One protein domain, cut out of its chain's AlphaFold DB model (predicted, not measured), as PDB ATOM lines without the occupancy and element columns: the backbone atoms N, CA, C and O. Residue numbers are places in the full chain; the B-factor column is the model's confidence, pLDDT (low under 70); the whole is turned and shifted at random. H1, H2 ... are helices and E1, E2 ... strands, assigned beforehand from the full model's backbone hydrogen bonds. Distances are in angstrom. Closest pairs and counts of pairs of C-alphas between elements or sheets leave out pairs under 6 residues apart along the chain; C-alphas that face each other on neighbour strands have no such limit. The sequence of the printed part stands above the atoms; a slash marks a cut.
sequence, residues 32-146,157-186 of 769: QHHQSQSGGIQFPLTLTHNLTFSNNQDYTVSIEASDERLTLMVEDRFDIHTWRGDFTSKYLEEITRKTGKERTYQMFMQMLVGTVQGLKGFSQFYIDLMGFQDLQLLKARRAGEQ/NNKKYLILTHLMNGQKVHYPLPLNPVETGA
ATOM      1  N   GLN A  32      -3.296   3.966   5.038       53.41
ATOM      2  CA  GLN A  32      -2.359   3.641   6.123       53.41
ATOM      3  C   GLN A  32      -2.799   4.208   7.481       53.41
ATOM      4  O   GLN A  32      -2.602   3.564   8.509       53.41
ATOM      5  N   HIS A  33      -3.442   5.377   7.513       48.66
ATOM      6  CA  HIS A  33      -3.910   5.959   8.767       48.66
ATOM      7  C   HIS A  33      -5.090   5.167   9.345       48.66
ATOM      8  O   HIS A  33      -5.078   4.853  10.536       48.66
ATOM      9  N   HIS A  34      -6.033   4.711   8.509       51.97
ATOM     10  CA  HIS A  34      -7.030   3.729   8.951       51.97
ATOM     11  C   HIS A  34      -6.383   2.416   9.410       51.97
ATOM     12  O   HIS A  34      -6.760   1.912  10.462       51.97
ATOM     13  N   GLN A  35      -5.364   1.913   8.706       49.97
ATOM     14  CA  GLN A  35      -4.634   0.692   9.078       49.97
ATOM     15  C   GLN A  35      -3.972   0.767  10.471       49.97
ATOM     16  O   GLN A  35      -3.739  -0.272  11.082       49.97
ATOM     17  N   SER A  36      -3.719   1.973  10.998       50.69
ATOM     18  CA  SER A  36      -3.209   2.198  12.363       50.69
ATOM     19  C   SER A  36      -4.279   2.280  13.468       50.69
ATOM     20  O   SER A  36      -3.921   2.320  14.642       50.69
ATOM     21  N   GLN A  37      -5.575   2.305  13.126       50.19
ATOM     22  CA  GLN A  37      -6.687   2.401  14.094       50.19
ATOM     23  C   GLN A  37      -7.761   1.316  13.928       50.19
ATOM     24  O   GLN A  37      -8.430   0.967  14.899       50.19
ATOM     25  N   SER A  38      -7.924   0.736  12.736       52.56
ATOM     26  CA  SER A  38      -8.640  -0.528  12.592       52.56
ATOM     27  C   SER A  38      -7.787  -1.633  13.207       52.56
ATOM     28  O   SER A  38      -6.727  -1.953  12.662       52.56
ATOM     29  N   GLY A  39      -8.247  -2.234  14.306       67.44
ATOM     30  CA  GLY A  39      -7.658  -3.477  14.800       67.44
ATOM     31  C   GLY A  39      -7.554  -4.496  13.660       67.44
ATOM     32  O   GLY A  39      -8.458  -4.589  12.823       67.44
ATOM     33  N   GLY A  40      -6.431  -5.215  13.586       80.38
ATOM     34  CA  GLY A  40      -6.246  -6.269  12.587       80.38
ATOM     35  C   GLY A  40      -7.385  -7.288  12.660       80.38
ATOM     36  O   GLY A  40      -7.959  -7.489  13.732       80.38
ATOM     37  N   ILE A  41      -7.730  -7.925  11.535       86.94
ATOM     38  CA  ILE A  41      -8.754  -8.975  11.565       86.94
ATOM     39  C   ILE A  41      -8.268 -10.075  12.504       86.94
ATOM     40  O   ILE A  41      -7.218 -10.675  12.286       86.94
ATOM     41  N   GLN A  42      -9.037 -10.308  13.563       90.88
ATOM     42  CA  GLN A  42      -8.806 -11.409  14.475       90.88
ATOM     43  C   GLN A  42      -9.381 -12.684  13.856       90.88
ATOM     44  O   GLN A  42     -10.527 -12.702  13.407       90.88
ATOM     45  N   PHE A  43      -8.575 -13.744  13.840       91.12
ATOM     46  CA  PHE A  43      -8.983 -15.069  13.390       91.12
ATOM     47  C   PHE A  43      -9.239 -15.982  14.607       91.12
ATOM     48  O   PHE A  43      -8.609 -15.789  15.651       91.12
ATOM     49  N   PRO A  44     -10.147 -16.972  14.504       92.81
ATOM     50  CA  PRO A  44     -11.027 -17.236  13.365       92.81
ATOM     51  C   PRO A  44     -12.122 -16.167  13.218       92.81
ATOM     52  O   PRO A  44     -12.688 -15.701  14.203       92.81
ATOM     53  N   LEU A  45     -12.437 -15.808  11.973       94.94
ATOM     54  CA  LEU A  45     -13.506 -14.869  11.635       94.94
ATOM     55  C   LEU A  45     -14.673 -15.627  10.998       94.94
ATOM     56  O   LEU A  45     -14.492 -16.265   9.963       94.94
ATOM     57  N   THR A  46     -15.874 -15.463  11.550       96.31
ATOM     58  CA  THR A  46     -17.126 -15.880  10.904       96.31
ATOM     59  C   THR A  46     -18.030 -14.665  10.726       96.31
ATOM     60  O   THR A  46     -18.330 -13.963  11.690       96.31
ATOM     61  N   LEU A  47     -18.469 -14.413   9.494       96.50
ATOM     62  CA  LEU A  47     -19.340 -13.297   9.127       96.50
ATOM     63  C   LEU A  47     -20.397 -13.767   8.130       96.50
ATOM     64  O   LEU A  47     -20.061 -14.358   7.111       96.50
ATOM     65  N   THR A  48     -21.654 -13.409   8.374       96.69
ATOM     66  CA  THR A  48     -22.765 -13.625   7.440       96.69
ATOM     67  C   THR A  48     -23.431 -12.285   7.152       96.69
ATOM     68  O   THR A  48     -23.746 -11.547   8.088       96.69
ATOM     69  N   HIS A  49     -23.648 -11.954   5.879       96.88
ATOM     70  CA  HIS A  49     -24.316 -10.716   5.473       96.88
ATOM     71  C   HIS A  49     -25.239 -10.939   4.269       96.88
ATOM     72  O   HIS A  49     -24.962 -11.783   3.419       96.88
ATOM     73  N   ASN A  50     -26.324 -10.169   4.186       95.25
ATOM     74  CA  ASN A  50     -27.224 -10.181   3.033       95.25
ATOM     75  C   ASN A  50     -26.763  -9.110   2.037       95.25
ATOM     76  O   ASN A  50     -26.550  -7.966   2.429       95.25
ATOM     77  N   LEU A  51     -26.605  -9.470   0.764       96.25
ATOM     78  CA  LEU A  51     -26.173  -8.567  -0.303       96.25
ATOM     79  C   LEU A  51     -27.041  -8.752  -1.549       96.25
ATOM     80  O   LEU A  51     -27.205  -9.868  -2.042       96.25
ATOM     81  N   THR A  52     -27.539  -7.643  -2.087       96.12
ATOM     82  CA  THR A  52     -28.202  -7.590  -3.394       96.12
ATOM     83  C   THR A  52     -27.150  -7.263  -4.459       96.12
ATOM     84  O   THR A  52     -26.497  -6.221  -4.381       96.12
ATOM     85  N   PHE A  53     -26.946  -8.145  -5.443       94.81
ATOM     86  CA  PHE A  53     -25.953  -7.931  -6.512       94.81
ATOM     87  C   PHE A  53     -26.546  -7.213  -7.740       94.81
ATOM     88  O   PHE A  53     -27.732  -6.890  -7.788       94.81
ATOM     89  N   SER A  54     -25.713  -6.962  -8.758       88.88
ATOM     90  CA  SER A  54     -26.056  -6.197  -9.974       88.88
ATOM     91  C   SER A  54     -27.205  -6.771 -10.824       88.88
ATOM     92  O   SER A  54     -27.683  -6.102 -11.740       88.88
ATOM     93  N   ASN A  55     -27.671  -7.984 -10.518       86.38
ATOM     94  CA  ASN A  55     -28.847  -8.625 -11.106       86.38
ATOM     95  C   ASN A  55     -30.159  -8.364 -10.330       86.38
ATOM     96  O   ASN A  55     -31.170  -8.986 -10.652       86.38
ATOM     97  N   ASN A  56     -30.152  -7.473  -9.328       88.69
ATOM     98  CA  ASN A  56     -31.264  -7.192  -8.408       88.69
ATOM     99  C   ASN A  56     -31.773  -8.435  -7.647       88.69
ATOM    100  O   ASN A  56     -32.960  -8.539  -7.344       88.69
ATOM    101  N   GLN A  57     -30.887  -9.385  -7.339       91.31
ATOM    102  CA  GLN A  57     -31.223 -10.587  -6.575       91.31
ATOM    103  C   GLN A  57     -30.480 -10.599  -5.237       91.31
ATOM    104  O   GLN A  57     -29.277 -10.327  -5.185       91.31
ATOM    105  N   ASP A  58     -31.213 -10.915  -4.168       93.31
ATOM    106  CA  ASP A  58     -30.682 -11.061  -2.812       93.31
ATOM    107  C   ASP A  58     -29.947 -12.392  -2.645       93.31
ATOM    108  O   ASP A  58     -30.489 -13.466  -2.920       93.31
ATOM    109  N   TYR A  59     -28.748 -12.320  -2.079       96.25
ATOM    110  CA  TYR A  59     -27.967 -13.470  -1.647       96.25
ATOM    111  C   TYR A  59     -27.527 -13.298  -0.196       96.25
ATOM    112  O   TYR A  59     -27.260 -12.188   0.264       96.25
ATOM    113  N   THR A  60     -27.377 -14.405   0.523       96.25
ATOM    114  CA  THR A  60     -26.548 -14.429   1.731       96.25
ATOM    115  C   THR A  60     -25.113 -14.750   1.334       96.25
ATOM    116  O   THR A  60     -24.863 -15.757   0.674       96.25
ATOM    117  N   VAL A  61     -24.162 -13.928   1.772       97.75
ATOM    118  CA  VAL A  61     -22.728 -14.218   1.706       97.75
ATOM    119  C   VAL A  61     -22.238 -14.559   3.109       97.75
ATOM    120  O   VAL A  61     -22.279 -13.718   4.008       97.75
ATOM    121  N   SER A  62     -21.756 -15.787   3.278       97.50
ATOM    122  CA  SER A  62     -21.084 -16.260   4.486       97.50
ATOM    123  C   SER A  62     -19.583 -16.393   4.235       97.50
ATOM    124  O   SER A  62     -19.144 -16.944   3.221       97.50
ATOM    125  N   ILE A  63     -18.802 -15.887   5.180       98.06
ATOM    126  CA  ILE A  63     -17.344 -15.848   5.192       98.06
ATOM    127  C   ILE A  63     -16.883 -16.567   6.458       98.06
ATOM    128  O   ILE A  63     -17.191 -16.120   7.560       98.06
ATOM    129  N   GLU A  64     -16.126 -17.647   6.302       97.94
ATOM    130  CA  GLU A  64     -15.412 -18.316   7.393       97.94
ATOM    131  C   GLU A  64     -13.919 -18.254   7.064       97.94
ATOM    132  O   GLU A  64     -13.495 -18.739   6.014       97.94
ATOM    133  N   ALA A  65     -13.109 -17.641   7.923       97.44
ATOM    134  CA  ALA A  65     -11.692 -17.432   7.657       97.44
ATOM    135  C   ALA A  65     -10.803 -17.772   8.859       97.44
ATOM    136  O   ALA A  65     -11.149 -17.527  10.015       97.44
ATOM    137  N   SER A  66      -9.619 -18.293   8.554       97.25
ATOM    138  CA  SER A  66      -8.478 -18.514   9.447       97.25
ATOM    139  C   SER A  66      -7.208 -17.937   8.812       97.25
ATOM    140  O   SER A  66      -7.229 -17.543   7.644       97.25
ATOM    141  N   ASP A  67      -6.090 -17.913   9.538       95.31
ATOM    142  CA  ASP A  67      -4.827 -17.297   9.093       95.31
ATOM    143  C   ASP A  67      -4.260 -17.872   7.778       95.31
ATOM    144  O   ASP A  67      -3.521 -17.191   7.064       95.31
ATOM    145  N   GLU A  68      -4.630 -19.108   7.420       96.50
ATOM    146  CA  GLU A  68      -4.199 -19.767   6.179       96.50
ATOM    147  C   GLU A  68      -5.306 -19.967   5.133       96.50
ATOM    148  O   GLU A  68      -4.994 -20.318   3.988       96.50
ATOM    149  N   ARG A  69      -6.591 -19.827   5.492       97.62
ATOM    150  CA  ARG A  69      -7.711 -20.228   4.622       97.62
ATOM    151  C   ARG A  69      -8.934 -19.329   4.734       97.62
ATOM    152  O   ARG A  69      -9.360 -18.974   5.825       97.62
ATOM    153  N   LEU A  70      -9.552 -19.088   3.584       98.31
ATOM    154  CA  LEU A  70     -10.838 -18.430   3.413       98.31
ATOM    155  C   LEU A  70     -11.825 -19.415   2.777       98.31
ATOM    156  O   LEU A  70     -11.642 -19.824   1.631       98.31
ATOM    157  N   THR A  71     -12.896 -19.740   3.488       98.25
ATOM    158  CA  THR A  71     -14.094 -20.378   2.940       98.25
ATOM    159  C   THR A  71     -15.122 -19.291   2.640       98.25
ATOM    160  O   THR A  71     -15.501 -18.515   3.518       98.25
ATOM    161  N   LEU A  72     -15.606 -19.250   1.402       98.19
ATOM    162  CA  LEU A  72     -16.750 -18.435   1.004       98.19
ATOM    163  C   LEU A  72     -17.916 -19.326   0.614       98.19
ATOM    164  O   LEU A  72     -17.754 -20.254  -0.180       98.19
ATOM    165  N   MET A  73     -19.097 -18.988   1.117       97.62
ATOM    166  CA  MET A  73     -20.361 -19.595   0.727       97.62
ATOM    167  C   MET A  73     -21.343 -18.493   0.337       97.62
ATOM    168  O   MET A  73     -21.528 -17.527   1.072       97.62
ATOM    169  N   VAL A  74     -21.961 -18.631  -0.831       97.31
ATOM    170  CA  VAL A  74     -22.990 -17.720  -1.336       97.31
ATOM    171  C   VAL A  74     -24.258 -18.530  -1.553       97.31
ATOM    172  O   VAL A  74     -24.247 -19.513  -2.289       97.31
ATOM    173  N   GLU A  75     -25.333 -18.136  -0.888       95.12
ATOM    174  CA  GLU A  75     -26.633 -18.806  -0.875       95.12
ATOM    175  C   GLU A  75     -27.676 -17.854  -1.465       95.12
ATOM    176  O   GLU A  75     -27.739 -16.687  -1.078       95.12
ATOM    177  N   ASP A  76     -28.465 -18.323  -2.426       93.81
ATOM    178  CA  ASP A  76     -29.582 -17.554  -2.983       93.81
ATOM    179  C   ASP A  76     -30.669 -17.362  -1.909       93.81
ATOM    180  O   ASP A  76     -30.987 -18.305  -1.187       93.81
ATOM    181  N   ARG A  77     -31.236 -16.156  -1.747       87.75
ATOM    182  CA  ARG A  77     -32.226 -15.923  -0.673       87.75
ATOM    183  C   ARG A  77     -33.552 -16.652  -0.928       87.75
ATOM    184  O   ARG A  77     -34.273 -16.948   0.026       87.75
ATOM    185  N   PHE A  78     -33.878 -16.915  -2.194       83.12
ATOM    186  CA  PHE A  78     -35.182 -17.441  -2.613       83.12
ATOM    187  C   PHE A  78     -35.114 -18.844  -3.235       83.12
ATOM    188  O   PHE A  78     -36.109 -19.567  -3.212       83.12
ATOM    189  N   ASP A  79     -33.949 -19.238  -3.751       84.25
ATOM    190  CA  ASP A  79     -33.691 -20.541  -4.372       84.25
ATOM    191  C   ASP A  79     -32.917 -21.488  -3.433       84.25
ATOM    192  O   ASP A  79     -32.217 -21.068  -2.518       84.25
ATOM    193  N   ILE A  80     -32.932 -22.793  -3.724       81.75
ATOM    194  CA  ILE A  80     -32.102 -23.799  -3.020       81.75
ATOM    195  C   ILE A  80     -30.615 -23.788  -3.432       81.75
ATOM    196  O   ILE A  80     -29.869 -24.723  -3.126       81.75
ATOM    197  N   HIS A  81     -30.191 -22.782  -4.197       90.31
ATOM    198  CA  HIS A  81     -28.886 -22.750  -4.842       90.31
ATOM    199  C   HIS A  81     -27.811 -22.168  -3.917       90.31
ATOM    200  O   HIS A  81     -27.903 -21.037  -3.441       90.31
ATOM    201  N   THR A  82     -26.749 -22.944  -3.701       93.44
ATOM    202  CA  THR A  82     -25.590 -22.546  -2.898       93.44
ATOM    203  C   THR A  82     -24.311 -22.775  -3.694       93.44
ATOM    204  O   THR A  82     -24.153 -23.804  -4.349       93.44
ATOM    205  N   TRP A  83     -23.369 -21.839  -3.616       96.62
ATOM    206  CA  TRP A  83     -22.047 -21.939  -4.225       96.62
ATOM    207  C   TRP A  83     -20.963 -21.753  -3.163       96.62
ATOM    208  O   TRP A  83     -21.050 -20.841  -2.345       96.62
ATOM    209  N   ARG A  84     -19.930 -22.600  -3.183       97.06
ATOM    210  CA  ARG A  84     -18.816 -22.591  -2.224       97.06
ATOM    211  C   ARG A  84     -17.469 -22.475  -2.936       97.06
ATOM    212  O   ARG A  84     -17.262 -23.056  -4.005       97.06
ATOM    213  N   GLY A  85     -16.542 -21.747  -2.328       97.75
ATOM    214  CA  GLY A  85     -15.138 -21.706  -2.718       97.75
ATOM    215  C   GLY A  85     -14.238 -21.726  -1.487       97.75
ATOM    216  O   GLY A  85     -14.384 -20.887  -0.603       97.75
ATOM    217  N   ASP A  86     -13.318 -22.684  -1.449       98.12
ATOM    218  CA  ASP A  86     -12.303 -22.827  -0.407       98.12
ATOM    219  C   ASP A  86     -10.954 -22.357  -0.970       98.12
ATOM    220  O   ASP A  86     -10.450 -22.908  -1.953       98.12
ATOM    221  N   PHE A  87     -10.368 -21.326  -0.365       98.38
ATOM    222  CA  PHE A  87      -9.184 -20.624  -0.861       98.38
ATOM    223  C   PHE A  87      -8.077 -20.615   0.194       98.38
ATOM    224  O   PHE A  87      -8.336 -20.396   1.374       98.38
ATOM    225  N   THR A  88      -6.825 -20.823  -0.215       98.56
ATOM    226  CA  THR A  88      -5.664 -20.649   0.674       98.56
ATOM    227  C   THR A  88      -5.134 -19.218   0.603       98.56
ATOM    228  O   THR A  88      -5.253 -18.560  -0.433       98.56
ATOM    229  N   SER A  89      -4.481 -18.756   1.669       98.19
ATOM    230  CA  SER A  89      -3.766 -17.472   1.715       98.19
ATOM    231  C   SER A  89      -2.851 -17.287   0.497       98.19
ATOM    232  O   SER A  89      -2.992 -16.324  -0.254       98.19
ATOM    233  N   LYS A  90      -2.021 -18.299   0.209       98.31
ATOM    234  CA  LYS A  90      -1.110 -18.350  -0.949       98.31
ATOM    235  C   LYS A  90      -1.822 -18.203  -2.299       98.31
ATOM    236  O   LYS A  90      -1.283 -17.555  -3.192       98.31
ATOM    237  N   TYR A  91      -3.022 -18.773  -2.465       98.38
ATOM    238  CA  TYR A  91      -3.818 -18.599  -3.688       98.38
ATOM    239  C   TYR A  91      -4.310 -17.153  -3.836       98.38
ATOM    240  O   TYR A  91      -4.245 -16.590  -4.926       98.38
ATOM    241  N   LEU A  92      -4.765 -16.531  -2.746       98.31
ATOM    242  CA  LEU A  92      -5.277 -15.157  -2.756       98.31
ATOM    243  C   LEU A  92      -4.156 -14.129  -2.997       98.31
ATOM    244  O   LEU A  92      -4.315 -13.177  -3.764       98.31
ATOM    245  N   GLU A  93      -2.973 -14.375  -2.441       98.38
ATOM    246  CA  GLU A  93      -1.757 -13.614  -2.751       98.38
ATOM    247  C   GLU A  93      -1.335 -13.815  -4.218       98.38
ATOM    248  O   GLU A  93      -0.982 -12.860  -4.909       98.38
ATOM    249  N   GLU A  94      -1.468 -15.028  -4.766       98.31
ATOM    250  CA  GLU A  94      -1.198 -15.286  -6.184       98.31
ATOM    251  C   GLU A  94      -2.194 -14.597  -7.135       98.31
ATOM    252  O   GLU A  94      -1.753 -14.067  -8.159       98.31
ATOM    253  N   ILE A  95      -3.504 -14.543  -6.838       97.69
ATOM    254  CA  ILE A  95      -4.448 -13.819  -7.714       97.69
ATOM    255  C   ILE A  95      -4.194 -12.306  -7.695       97.69
ATOM    256  O   ILE A  95      -4.269 -11.679  -8.748       97.69
ATOM    257  N   THR A  96      -3.834 -11.721  -6.546       97.69
ATOM    258  CA  THR A  96      -3.541 -10.276  -6.454       97.69
ATOM    259  C   THR A  96      -2.211  -9.924  -7.134       97.69
ATOM    260  O   THR A  96      -2.120  -8.932  -7.866       97.69
ATOM    261  N   ARG A  97      -1.191 -10.787  -7.012       97.81
ATOM    262  CA  ARG A  97       0.056 -10.690  -7.787       97.81
ATOM    263  C   ARG A  97      -0.204 -10.793  -9.294       97.81
ATOM    264  O   ARG A  97       0.309  -9.978 -10.058       97.81
ATOM    265  N   LYS A  98      -1.066 -11.720  -9.733       97.50
ATOM    266  CA  LYS A  98      -1.463 -11.888 -11.148       97.50
ATOM    267  C   LYS A  98      -2.196 -10.686 -11.748       97.50
ATOM    268  O   LYS A  98      -2.127 -10.501 -12.959       97.50
ATOM    269  N   THR A  99      -2.859  -9.851 -10.946       95.44
ATOM    270  CA  THR A  99      -3.472  -8.595 -11.421       95.44
ATOM    271  C   THR A  99      -2.520  -7.394 -11.378       95.44
ATOM    272  O   THR A  99      -2.948  -6.269 -11.630       95.44
ATOM    273  N   GLY A 100      -1.242  -7.590 -11.028       94.56
ATOM    274  CA  GLY A 100      -0.250  -6.515 -10.917       94.56
ATOM    275  C   GLY A 100      -0.457  -5.583  -9.717       94.56
ATOM    276  O   GLY A 100       0.070  -4.470  -9.713       94.56
ATOM    277  N   LYS A 101      -1.240  -6.010  -8.715       93.56
ATOM    278  CA  LYS A 101      -1.506  -5.289  -7.457       93.56
ATOM    279  C   LYS A 101      -1.484  -6.284  -6.301       93.56
ATOM    280  O   LYS A 101      -2.515  -6.574  -5.707       93.56
ATOM    281  N   GLU A 102      -0.306  -6.832  -6.029       96.19
ATOM    282  CA  GLU A 102      -0.099  -7.812  -4.962       96.19
ATOM    283  C   GLU A 102      -0.528  -7.264  -3.595       96.19
ATOM    284  O   GLU A 102      -0.212  -6.126  -3.234       96.19
ATOM    285  N   ARG A 103      -1.283  -8.075  -2.848       96.75
ATOM    286  CA  ARG A 103      -1.756  -7.799  -1.489       96.75
ATOM    287  C   ARG A 103      -1.542  -9.050  -0.648       96.75
ATOM    288  O   ARG A 103      -1.842 -10.146  -1.114       96.75
ATOM    289  N   THR A 104      -1.084  -8.876   0.589       97.38
ATOM    290  CA  THR A 104      -1.035  -9.962   1.576       97.38
ATOM    291  C   THR A 104      -2.437 -10.503   1.846       97.38
ATOM    292  O   THR A 104      -3.427  -9.774   1.722       97.38
ATOM    293  N   TYR A 105      -2.536 -11.761   2.272       97.56
ATOM    294  CA  TYR A 105      -3.814 -12.382   2.623       97.56
ATOM    295  C   TYR A 105      -4.605 -11.562   3.661       97.56
ATOM    296  O   TYR A 105      -5.797 -11.319   3.483       97.56
ATOM    297  N   GLN A 106      -3.919 -11.035   4.678       96.31
ATOM    298  CA  GLN A 106      -4.482 -10.146   5.703       96.31
ATOM    299  C   GLN A 106      -5.158  -8.899   5.105       96.31
ATOM    300  O   GLN A 106      -6.314  -8.595   5.398       96.31
ATOM    301  N   MET A 107      -4.461  -8.215   4.193       95.62
ATOM    302  CA  MET A 107      -4.990  -7.059   3.466       95.62
ATOM    303  C   MET A 107      -6.156  -7.457   2.546       95.62
ATOM    304  O   MET A 107      -7.133  -6.721   2.439       95.62
ATOM    305  N   PHE A 108      -6.100  -8.630   1.906       97.56
ATOM    306  CA  PHE A 108      -7.211  -9.145   1.098       97.56
ATOM    307  C   PHE A 108      -8.473  -9.387   1.933       97.56
ATOM    308  O   PHE A 108      -9.560  -8.971   1.529       97.56
ATOM    309  N   MET A 109      -8.324  -9.975   3.122       97.69
ATOM    310  CA  MET A 109      -9.422 -10.158   4.068       97.69
ATOM    311  C   MET A 109     -10.000  -8.820   4.540       97.69
ATOM    312  O   MET A 109     -11.219  -8.674   4.540       97.69
ATOM    313  N   GLN A 110      -9.163  -7.822   4.850       96.19
ATOM    314  CA  GLN A 110      -9.629  -6.470   5.197       96.19
ATOM    315  C   GLN A 110     -10.459  -5.844   4.071       96.19
ATOM    316  O   GLN A 110     -11.573  -5.385   4.323       96.19
ATOM    317  N   MET A 111      -9.967  -5.875   2.825       96.31
ATOM    318  CA  MET A 111     -10.713  -5.369   1.665       96.31
ATOM    319  C   MET A 111     -12.057  -6.092   1.493       96.31
ATOM    320  O   MET A 111     -13.084  -5.438   1.322       96.31
ATOM    321  N   LEU A 112     -12.073  -7.427   1.560       97.81
ATOM    322  CA  LEU A 112     -13.281  -8.230   1.355       97.81
ATOM    323  C   LEU A 112     -14.327  -8.000   2.457       97.81
ATOM    324  O   LEU A 112     -15.476  -7.688   2.152       97.81
ATOM    325  N   VAL A 113     -13.926  -8.109   3.725       97.00
ATOM    326  CA  VAL A 113     -14.809  -7.960   4.893       97.00
ATOM    327  C   VAL A 113     -15.353  -6.538   4.989       97.00
ATOM    328  O   VAL A 113     -16.560  -6.362   5.130       97.00
ATOM    329  N   GLY A 114     -14.497  -5.523   4.821       96.19
ATOM    330  CA  GLY A 114     -14.918  -4.122   4.840       96.19
ATOM    331  C   GLY A 114     -15.883  -3.765   3.707       96.19
ATOM    332  O   GLY A 114     -16.804  -2.978   3.922       96.19
ATOM    333  N   THR A 115     -15.740  -4.394   2.532       97.12
ATOM    334  CA  THR A 115     -16.705  -4.260   1.425       97.12
ATOM    335  C   THR A 115     -18.042  -4.921   1.767       97.12
ATOM    336  O   THR A 115     -19.088  -4.300   1.609       97.12
ATOM    337  N   VAL A 116     -18.019  -6.166   2.259       96.88
ATOM    338  CA  VAL A 116     -19.231  -6.955   2.562       96.88
ATOM    339  C   VAL A 116     -20.032  -6.373   3.731       96.88
ATOM    340  O   VAL A 116     -21.251  -6.479   3.729       96.88
ATOM    341  N   GLN A 117     -19.375  -5.718   4.690       95.81
ATOM    342  CA  GLN A 117     -20.019  -5.001   5.801       95.81
ATOM    343  C   GLN A 117     -20.397  -3.541   5.473       95.81
ATOM    344  O   GLN A 117     -20.943  -2.852   6.332       95.81
ATOM    345  N   GLY A 118     -20.071  -3.031   4.278       94.62
ATOM    346  CA  GLY A 118     -20.329  -1.634   3.903       94.62
ATOM    347  C   GLY A 118     -19.570  -0.597   4.746       94.62
ATOM    348  O   GLY A 118     -20.058   0.518   4.942       94.62
ATOM    349  N   LEU A 119     -18.392  -0.944   5.282       94.38
ATOM    350  CA  LEU A 119     -17.648  -0.074   6.194       94.38
ATOM    351  C   LEU A 119     -17.173   1.216   5.507       94.38
ATOM    352  O   LEU A 119     -16.584   1.210   4.420       94.38
ATOM    353  N   LYS A 120     -17.361   2.347   6.196       87.06
ATOM    354  CA  LYS A 120     -16.848   3.657   5.768       87.06
ATOM    355  C   LYS A 120     -15.321   3.579   5.613       87.06
ATOM    356  O   LYS A 120     -14.631   3.159   6.533       87.06
ATOM    357  N   GLY A 121     -14.820   3.960   4.436       89.56
ATOM    358  CA  GLY A 121     -13.414   3.801   4.023       89.56
ATOM    359  C   GLY A 121     -13.198   2.753   2.918       89.56
ATOM    360  O   GLY A 121     -12.265   2.882   2.122       89.56
ATOM    361  N   PHE A 122     -14.104   1.778   2.779       94.38
ATOM    362  CA  PHE A 122     -14.015   0.722   1.761       94.38
ATOM    363  C   PHE A 122     -14.774   1.037   0.460       94.38
ATOM    364  O   PHE A 122     -14.839   0.193  -0.422       94.38
ATOM    365  N   SER A 123     -15.265   2.265   0.269       92.62
ATOM    366  CA  SER A 123     -16.018   2.701  -0.926       92.62
ATOM    367  C   SER A 123     -15.245   2.649  -2.255       92.62
ATOM    368  O   SER A 123     -15.844   2.703  -3.325       92.62
ATOM    369  N   GLN A 124     -13.915   2.531  -2.203       95.25
ATOM    370  CA  GLN A 124     -13.063   2.250  -3.368       95.25
ATOM    371  C   GLN A 124     -13.112   0.776  -3.814       95.25
ATOM    372  O   GLN A 124     -12.560   0.419  -4.856       95.25
ATOM    373  N   PHE A 125     -13.745  -0.088  -3.021       97.00
ATOM    374  CA  PHE A 125     -13.984  -1.489  -3.321       97.00
ATOM    375  C   PHE A 125     -15.471  -1.721  -3.561       97.00
ATOM    376  O   PHE A 125     -16.330  -1.080  -2.958       97.00
ATOM    377  N   TYR A 126     -15.778  -2.665  -4.440       96.25
ATOM    378  CA  TYR A 126     -17.129  -3.183  -4.592       96.25
ATOM    379  C   TYR A 126     -17.080  -4.683  -4.885       96.25
ATOM    380  O   TYR A 126     -16.054  -5.212  -5.324       96.25
ATOM    381  N   ILE A 127     -18.193  -5.364  -4.635       97.38
ATOM    382  CA  ILE A 127     -18.333  -6.810  -4.791       97.38
ATOM    383  C   ILE A 127     -19.522  -7.121  -5.704       97.38
ATOM    384  O   ILE A 127     -20.542  -6.440  -5.653       97.38
ATOM    385  N   ASP A 128     -19.363  -8.108  -6.581       97.00
ATOM    386  CA  ASP A 128     -20.347  -8.473  -7.609       97.00
ATOM    387  C   ASP A 128     -20.342  -9.993  -7.829       97.00
ATOM    388  O   ASP A 128     -19.327 -10.644  -7.570       97.00
ATOM    389  N   LEU A 129     -21.445 -10.573  -8.308       96.94
ATOM    390  CA  LEU A 129     -21.608 -12.025  -8.444       96.94
ATOM    391  C   LEU A 129     -22.015 -12.407  -9.870       96.94
ATOM    392  O   LEU A 129     -23.183 -12.340 -10.244       96.94
ATOM    393  N   MET A 130     -21.048 -12.881 -10.654       95.38
ATOM    394  CA  MET A 130     -21.254 -13.218 -12.064       95.38
ATOM    395  C   MET A 130     -21.340 -14.723 -12.298       95.38
ATOM    396  O   MET A 130     -20.579 -15.507 -11.729       95.38
ATOM    397  N   GLY A 131     -22.249 -15.144 -13.172       93.56
ATOM    398  CA  GLY A 131     -22.258 -16.485 -13.736       93.56
ATOM    399  C   GLY A 131     -21.218 -16.648 -14.846       93.56
ATOM    400  O   GLY A 131     -20.689 -15.687 -15.409       93.56
ATOM    401  N   PHE A 132     -20.958 -17.901 -15.215       89.75
ATOM    402  CA  PHE A 132     -20.112 -18.236 -16.364       89.75
ATOM    403  C   PHE A 132     -20.575 -17.560 -17.673       89.75
ATOM    404  O   PHE A 132     -19.736 -17.182 -18.491       89.75
ATOM    405  N   GLN A 133     -21.886 -17.359 -17.849       87.44
ATOM    406  CA  GLN A 133     -22.450 -16.694 -19.026       87.44
ATOM    407  C   GLN A 133     -22.126 -15.195 -19.073       87.44
ATOM    408  O   GLN A 133     -21.731 -14.684 -20.119       87.44
ATOM    409  N   ASP A 134     -22.215 -14.498 -17.942       90.06
ATOM    410  CA  ASP A 134     -21.952 -13.056 -17.859       90.06
ATOM    411  C   ASP A 134     -20.478 -12.755 -18.166       90.06
ATOM    412  O   ASP A 134     -20.154 -11.803 -18.878       90.06
ATOM    413  N   LEU A 135     -19.576 -13.642 -17.730       89.38
ATOM    414  CA  LEU A 135     -18.159 -13.597 -18.091       89.38
ATOM    415  C   LEU A 135     -17.909 -13.834 -19.591       89.38
ATOM    416  O   LEU A 135     -17.023 -13.190 -20.157       89.38
ATOM    417  N   GLN A 136     -18.676 -14.709 -20.256       86.94
ATOM    418  CA  GLN A 136     -18.592 -14.861 -21.716       86.94
ATOM    419  C   GLN A 136     -19.073 -13.599 -22.438       86.94
ATOM    420  O   GLN A 136     -18.374 -13.108 -23.325       86.94
ATOM    421  N   LEU A 137     -20.209 -13.029 -22.025       86.06
ATOM    422  CA  LEU A 137     -20.754 -11.794 -22.598       86.06
ATOM    423  C   LEU A 137     -19.788 -10.612 -22.418       86.06
ATOM    424  O   LEU A 137     -19.544  -9.861 -23.363       86.06
ATOM    425  N   LEU A 138     -19.159 -10.482 -21.245       86.94
ATOM    426  CA  LEU A 138     -18.105  -9.493 -21.003       86.94
ATOM    427  C   LEU A 138     -16.855  -9.733 -21.856       86.94
ATOM    428  O   LEU A 138     -16.242  -8.763 -22.304       86.94
ATOM    429  N   LYS A 139     -16.466 -10.991 -22.097       86.75
ATOM    430  CA  LYS A 139     -15.326 -11.318 -22.965       86.75
ATOM    431  C   LYS A 139     -15.620 -10.961 -24.425       86.75
ATOM    432  O   LYS A 139     -14.813 -10.256 -25.027       86.75
ATOM    433  N   ALA A 140     -16.770 -11.370 -24.962       84.88
ATOM    434  CA  ALA A 140     -17.198 -11.031 -26.321       84.88
ATOM    435  C   ALA A 140     -17.286  -9.507 -26.518       84.88
ATOM    436  O   ALA A 140     -16.702  -8.955 -27.449       84.88
ATOM    437  N   ARG A 141     -17.898  -8.787 -25.563       87.44
ATOM    438  CA  ARG A 141     -18.007  -7.319 -25.610       87.44
ATOM    439  C   ARG A 141     -16.654  -6.595 -25.548       87.44
ATOM    440  O   ARG A 141     -16.554  -5.495 -26.079       87.44
ATOM    441  N   ARG A 142     -15.620  -7.185 -24.930       85.62
ATOM    442  CA  ARG A 142     -14.236  -6.660 -24.962       85.62
ATOM    443  C   ARG A 142     -13.481  -7.018 -26.244       85.62
ATOM    444  O   ARG A 142     -12.614  -6.254 -26.641       85.62
ATOM    445  N   ALA A 143     -13.784  -8.159 -26.862       82.19
ATOM    446  CA  ALA A 143     -13.177  -8.578 -28.127       82.19
ATOM    447  C   ALA A 143     -13.740  -7.817 -29.342       82.19
ATOM    448  O   ALA A 143     -13.084  -7.744 -30.374       82.19
ATOM    449  N   GLY A 144     -14.962  -7.281 -29.239       77.12
ATOM    450  CA  GLY A 144     -15.699  -6.695 -30.369       77.12
ATOM    451  C   GLY A 144     -16.338  -7.743 -31.290       77.12
ATOM    452  O   GLY A 144     -17.204  -7.414 -32.095       77.12
ATOM    453  N   GLU A 145     -15.965  -9.013 -31.132       62.53
ATOM    454  CA  GLU A 145     -16.500 -10.148 -31.872       62.53
ATOM    455  C   GLU A 145     -17.928 -10.483 -31.410       62.53
ATOM    456  O   GLU A 145     -18.139 -11.087 -30.354       62.53
ATOM    457  N   GLN A 146     -18.925 -10.156 -32.237       59.72
ATOM    458  CA  GLN A 146     -20.237 -10.810 -32.186       59.72
ATOM    459  C   GLN A 146     -20.103 -12.228 -32.758       59.72
ATOM    460  O   GLN A 146     -20.451 -12.495 -33.903       59.72
ATOM    461  N   ASN A 157     -22.445 -25.756 -16.642       73.25
ATOM    462  CA  ASN A 157     -21.507 -24.972 -15.829       73.25
ATOM    463  C   ASN A 157     -22.224 -23.929 -14.954       73.25
ATOM    464  O   ASN A 157     -22.067 -22.726 -15.167       73.25
ATOM    465  N   ASN A 158     -22.988 -24.385 -13.950       88.00
ATOM    466  CA  ASN A 158     -23.616 -23.532 -12.924       88.00
ATOM    467  C   ASN A 158     -22.581 -22.983 -11.914       88.00
ATOM    468  O   ASN A 158     -22.739 -23.084 -10.700       88.00
ATOM    469  N   LYS A 159     -21.465 -22.457 -12.425       93.56
ATOM    470  CA  LYS A 159     -20.357 -21.906 -11.651       93.56
ATOM    471  C   LYS A 159     -20.497 -20.389 -11.565       93.56
ATOM    472  O   LYS A 159     -20.664 -19.720 -12.591       93.56
ATOM    473  N   LYS A 160     -20.409 -19.862 -10.345       95.81
ATOM    474  CA  LYS A 160     -20.435 -18.426 -10.051       95.81
ATOM    475  C   LYS A 160     -19.018 -17.929  -9.759       95.81
ATOM    476  O   LYS A 160     -18.115 -18.699  -9.434       95.81
ATOM    477  N   TYR A 161     -18.829 -16.626  -9.877       97.25
ATOM    478  CA  TYR A 161     -17.580 -15.934  -9.603       97.25
ATOM    479  C   TYR A 161     -17.913 -14.692  -8.786       97.25
ATOM    480  O   TYR A 161     -18.604 -13.799  -9.274       97.25
ATOM    481  N   LEU A 162     -17.436 -14.652  -7.544       97.81
ATOM    482  CA  LEU A 162     -17.551 -13.480  -6.683       97.81
ATOM    483  C   LEU A 162     -16.368 -12.560  -7.002       97.81
ATOM    484  O   LEU A 162     -15.214 -12.951  -6.840       97.81
ATOM    485  N   ILE A 163     -16.636 -11.372  -7.533       97.44
ATOM    486  CA  ILE A 163     -15.613 -10.468  -8.064       97.44
ATOM    487  C   ILE A 163     -15.462  -9.279  -7.121       97.44
ATOM    488  O   ILE A 163     -16.152  -8.268  -7.259       97.44
ATOM    489  N   LEU A 164     -14.510  -9.378  -6.193       98.00
ATOM    490  CA  LEU A 164     -14.026  -8.201  -5.476       98.00
ATOM    491  C   LEU A 164     -13.278  -7.313  -6.478       98.00
ATOM    492  O   LEU A 164     -12.392  -7.783  -7.192       98.00
ATOM    493  N   THR A 165     -13.628  -6.034  -6.556       97.56
ATOM    494  CA  THR A 165     -13.013  -5.088  -7.492       97.56
ATOM    495  C   THR A 165     -12.498  -3.865  -6.750       97.56
ATOM    496  O   THR A 165     -13.236  -3.254  -5.986       97.56
ATOM    497  N   HIS A 166     -11.248  -3.479  -7.010       97.25
ATOM    498  CA  HIS A 166     -10.629  -2.248  -6.512       97.25
ATOM    499  C   HIS A 166     -10.627  -1.174  -7.607       97.25
ATOM    500  O   HIS A 166     -10.152  -1.410  -8.722       97.25
ATOM    501  N   LEU A 167     -11.158   0.003  -7.284       96.31
ATOM    502  CA  LEU A 167     -11.092   1.222  -8.084       96.31
ATOM    503  C   LEU A 167      -9.986   2.119  -7.515       96.31
ATOM    504  O   LEU A 167     -10.112   2.637  -6.411       96.31
ATOM    505  N   MET A 168      -8.897   2.304  -8.261       91.75
ATOM    506  CA  MET A 168      -7.728   3.060  -7.800       91.75
ATOM    507  C   MET A 168      -7.172   3.921  -8.933       91.75
ATOM    508  O   MET A 168      -6.735   3.395  -9.954       91.75
ATOM    509  N   ASN A 169      -7.169   5.244  -8.756       90.94
ATOM    510  CA  ASN A 169      -6.629   6.218  -9.718       90.94
ATOM    511  C   ASN A 169      -7.170   6.020 -11.154       90.94
ATOM    512  O   ASN A 169      -6.418   6.027 -12.125       90.94
ATOM    513  N   GLY A 170      -8.476   5.755 -11.283       90.06
ATOM    514  CA  GLY A 170      -9.143   5.451 -12.559       90.06
ATOM    515  C   GLY A 170      -8.898   4.036 -13.109       90.06
ATOM    516  O   GLY A 170      -9.606   3.608 -14.018       90.06
ATOM    517  N   GLN A 171      -7.951   3.275 -12.552       95.06
ATOM    518  CA  GLN A 171      -7.739   1.867 -12.890       95.06
ATOM    519  C   GLN A 171      -8.726   0.970 -12.130       95.06
ATOM    520  O   GLN A 171      -9.072   1.226 -10.975       95.06
ATOM    521  N   LYS A 172      -9.168  -0.103 -12.791       96.06
ATOM    522  CA  LYS A 172     -10.185  -1.035 -12.295       96.06
ATOM    523  C   LYS A 172      -9.615  -2.450 -12.240       96.06
ATOM    524  O   LYS A 172      -9.391  -3.068 -13.280       96.06
ATOM    525  N   VAL A 173      -9.357  -2.943 -11.033       96.62
ATOM    526  CA  VAL A 173      -8.620  -4.191 -10.786       96.62
ATOM    527  C   VAL A 173      -9.562  -5.226 -10.182       96.62
ATOM    528  O   VAL A 173     -10.107  -5.010  -9.106       96.62
ATOM    529  N   HIS A 174      -9.778  -6.333 -10.891       96.75
ATOM    530  CA  HIS A 174     -10.734  -7.377 -10.517       96.75
ATOM    531  C   HIS A 174     -10.022  -8.604  -9.938       96.75
ATOM    532  O   HIS A 174      -9.162  -9.173 -10.609       96.75
ATOM    533  N   TYR A 175     -10.448  -9.067  -8.763       97.75
ATOM    534  CA  TYR A 175      -9.992 -10.299  -8.120       97.75
ATOM    535  C   TYR A 175     -11.141 -11.334  -8.145       97.75
ATOM    536  O   TYR A 175     -12.011 -11.311  -7.273       97.75
ATOM    537  N   PRO A 176     -11.221 -12.203  -9.174       97.31
ATOM    538  CA  PRO A 176     -12.317 -13.158  -9.316       97.31
ATOM    539  C   PRO A 176     -12.113 -14.389  -8.423       97.31
ATOM    540  O   PRO A 176     -11.150 -15.136  -8.598       97.31
ATOM    541  N   LEU A 177     -13.058 -14.641  -7.519       98.12
ATOM    542  CA  LEU A 177     -13.093 -15.807  -6.636       98.12
ATOM    543  C   LEU A 177     -14.069 -16.858  -7.204       98.12
ATOM    544  O   LEU A 177     -15.284 -16.645  -7.172       98.12
ATOM    545  N   PRO A 178     -13.579 -17.972  -7.782       97.25
ATOM    546  CA  PRO A 178     -14.429 -18.986  -8.408       97.25
ATOM    547  C   PRO A 178     -15.177 -19.840  -7.373       97.25
ATOM    548  O   PRO A 178     -14.559 -20.645  -6.679       97.25
ATOM    549  N   LEU A 179     -16.507 -19.742  -7.339       97.38
ATOM    550  CA  LEU A 179     -17.378 -20.517  -6.452       97.38
ATOM    551  C   LEU A 179     -18.032 -21.674  -7.223       97.38
ATOM    552  O   LEU A 179     -18.780 -21.464  -8.182       97.38
ATOM    553  N   ASN A 180     -17.750 -22.907  -6.814       95.56
ATOM    554  CA  ASN A 180     -18.373 -24.101  -7.385       95.56
ATOM    555  C   ASN A 180     -19.798 -24.253  -6.824       95.56
ATOM    556  O   ASN A 180     -19.998 -23.945  -5.649       95.56
ATOM    557  N   PRO A 181     -20.782 -24.741  -7.599       93.88
ATOM    558  CA  PRO A 181     -22.075 -25.099  -7.028       93.88
ATOM    559  C   PRO A 181     -21.877 -26.215  -5.998       93.88
ATOM    560  O   PRO A 181     -21.192 -27.203  -6.268       93.88
ATOM    561  N   VAL A 182     -22.474 -26.054  -4.821       91.88
ATOM    562  CA  VAL A 182     -22.670 -27.162  -3.887       91.88
ATOM    563  C   VAL A 182     -23.801 -28.004  -4.469       91.88
ATOM    564  O   VAL A 182     -24.862 -27.467  -4.790       91.88
ATOM    565  N   GLU A 183     -23.596 -29.310  -4.634       76.50
ATOM    566  CA  GLU A 183     -24.673 -30.206  -5.067       76.50
ATOM    567  C   GLU A 183     -25.655 -30.444  -3.911       76.50
ATOM    568  O   GLU A 183     -25.660 -31.492  -3.265       76.50
ATOM    569  N   THR A 184     -26.520 -29.454  -3.673       58.97
ATOM    570  CA  THR A 184     -27.719 -29.532  -2.825       58.97
ATOM    571  C   THR A 184     -28.754 -30.451  -3.488       58.97
ATOM    572  O   THR A 184     -29.834 -30.035  -3.907       58.97
ATOM    573  N   GLY A 185     -28.392 -31.722  -3.666       50.56
ATOM    574  CA  GLY A 185     -29.228 -32.715  -4.323       50.56
ATOM    575  C   GLY A 185     -30.532 -32.904  -3.553       50.56
ATOM    576  O   GLY A 185     -30.514 -33.136  -2.347       50.56
ATOM    577  N   ALA A 186     -31.670 -32.866  -4.247       47.81
ATOM    578  CA  ALA A 186     -33.002 -32.935  -3.630       47.81
ATOM    579  C   ALA A 186     -33.283 -34.233  -2.830       47.81
ATOM    580  O   ALA A 186     -34.265 -34.301  -2.099       47.81
TER     581      ALA A 186
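This is residues 32 to 146 and 157 to 186 of the 769 residues of an uncharacterized protein of Oxytricha trifallax (UniProt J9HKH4). A strongly curled sheet of seven antiparallel strands, like part of a barrel, wraps round helix H3: E1 to E4 make one leaf, E6 and E5 the facing leaf, and E7 is the hinge. H2 packs on the sheet, chiefly at E7 and E3, while residues 138 to 145, of which 138 to 143 belong to H4, stick out, and the short H1 lies off the sheet. The printed part has 145 residues, with four named helices and seven named strands in the order H1 E1 E2 E3 E4 H2 H3 E5 H4 E6 E7, a mixed class; the sheet's order is E1 E2 E3 E4 E7 E6 E5. The whole is compact, with a radius of gyration of the C-alphas of 15.6 A and spans of 46 by 41 by 28 A.

H1, residues 32 to 35, is not on the sheet. E1 (45 to 52), E2 (58 to 66), E3 (69 to 76) and E4 (82 to 88) form a meander, each strand the antiparallel neighbour of the one before, in three hairpins. N 47 and O 63 are 2.9 A apart, N 62 and O 73 2.8 A, and N 72 and O 85 2.9 A, within hydrogen-bond range. H2 (89 to 98) and H3 (105 to 116) touch, about perpendicular at 83 degrees, through residues 105 to 108 of H3 alone; the closest C-alphas are those of Ser 89 and Tyr 105, 5.2 A. The closest C-alphas of H3 and E5 (125 to 131) are those of Thr 115 and Tyr 126, 6.1 A. H4 (132 to 143) only grazes the sheet with residues 132 to 135; the C-alphas of Phe 132 and Lys 160, the first residue of E6 (160 to 168), are its closest to that strand, 6.3 A. E6 is the antiparallel neighbour of E5, with N 163 and O 128 2.8 A apart. E7 (171 to 181) forms a hairpin with E6, N 173 and O 166 being 2.9 A apart, and its pairing is staggered: residues 171 to 179 pair with E6, 180 to 181 with E4, where N 84 and O 180 are 2.8 A apart. Every O i to N i+4 pair is within hydrogen-bond range in H2, H3 and H4; H1 is too short for such a pair.

H1 begins at C-alpha 32 (-2.359, 3.641, 6.123). E1 measures 22.2 A from first to last C-alpha, E2 26.4 A, E3 23.3 A, E4 20.3 A, E5 20.0 A and E6 25.1 A. H2 measures 14.2 A, H3 16.3 A and H4 16.7 A; H3 begins at C-alpha 105 (-3.814, -12.382, 2.623). E7, the longest strand, measures 31.1 A and ends at C-alpha 181 (-22.075, -25.099, -7.028).

The two C-alphas farthest apart, those of His 33 and Ala 186, are 50.1 A apart. Residues 147 to 156 are not printed, and C-alphas 146 and 157 are 21.7 A apart across the cut. Of the links that are printed whole, none is long. The model's pLDDT is under 70 at residues 32 to 39, 145 to 146 and 184 to 186.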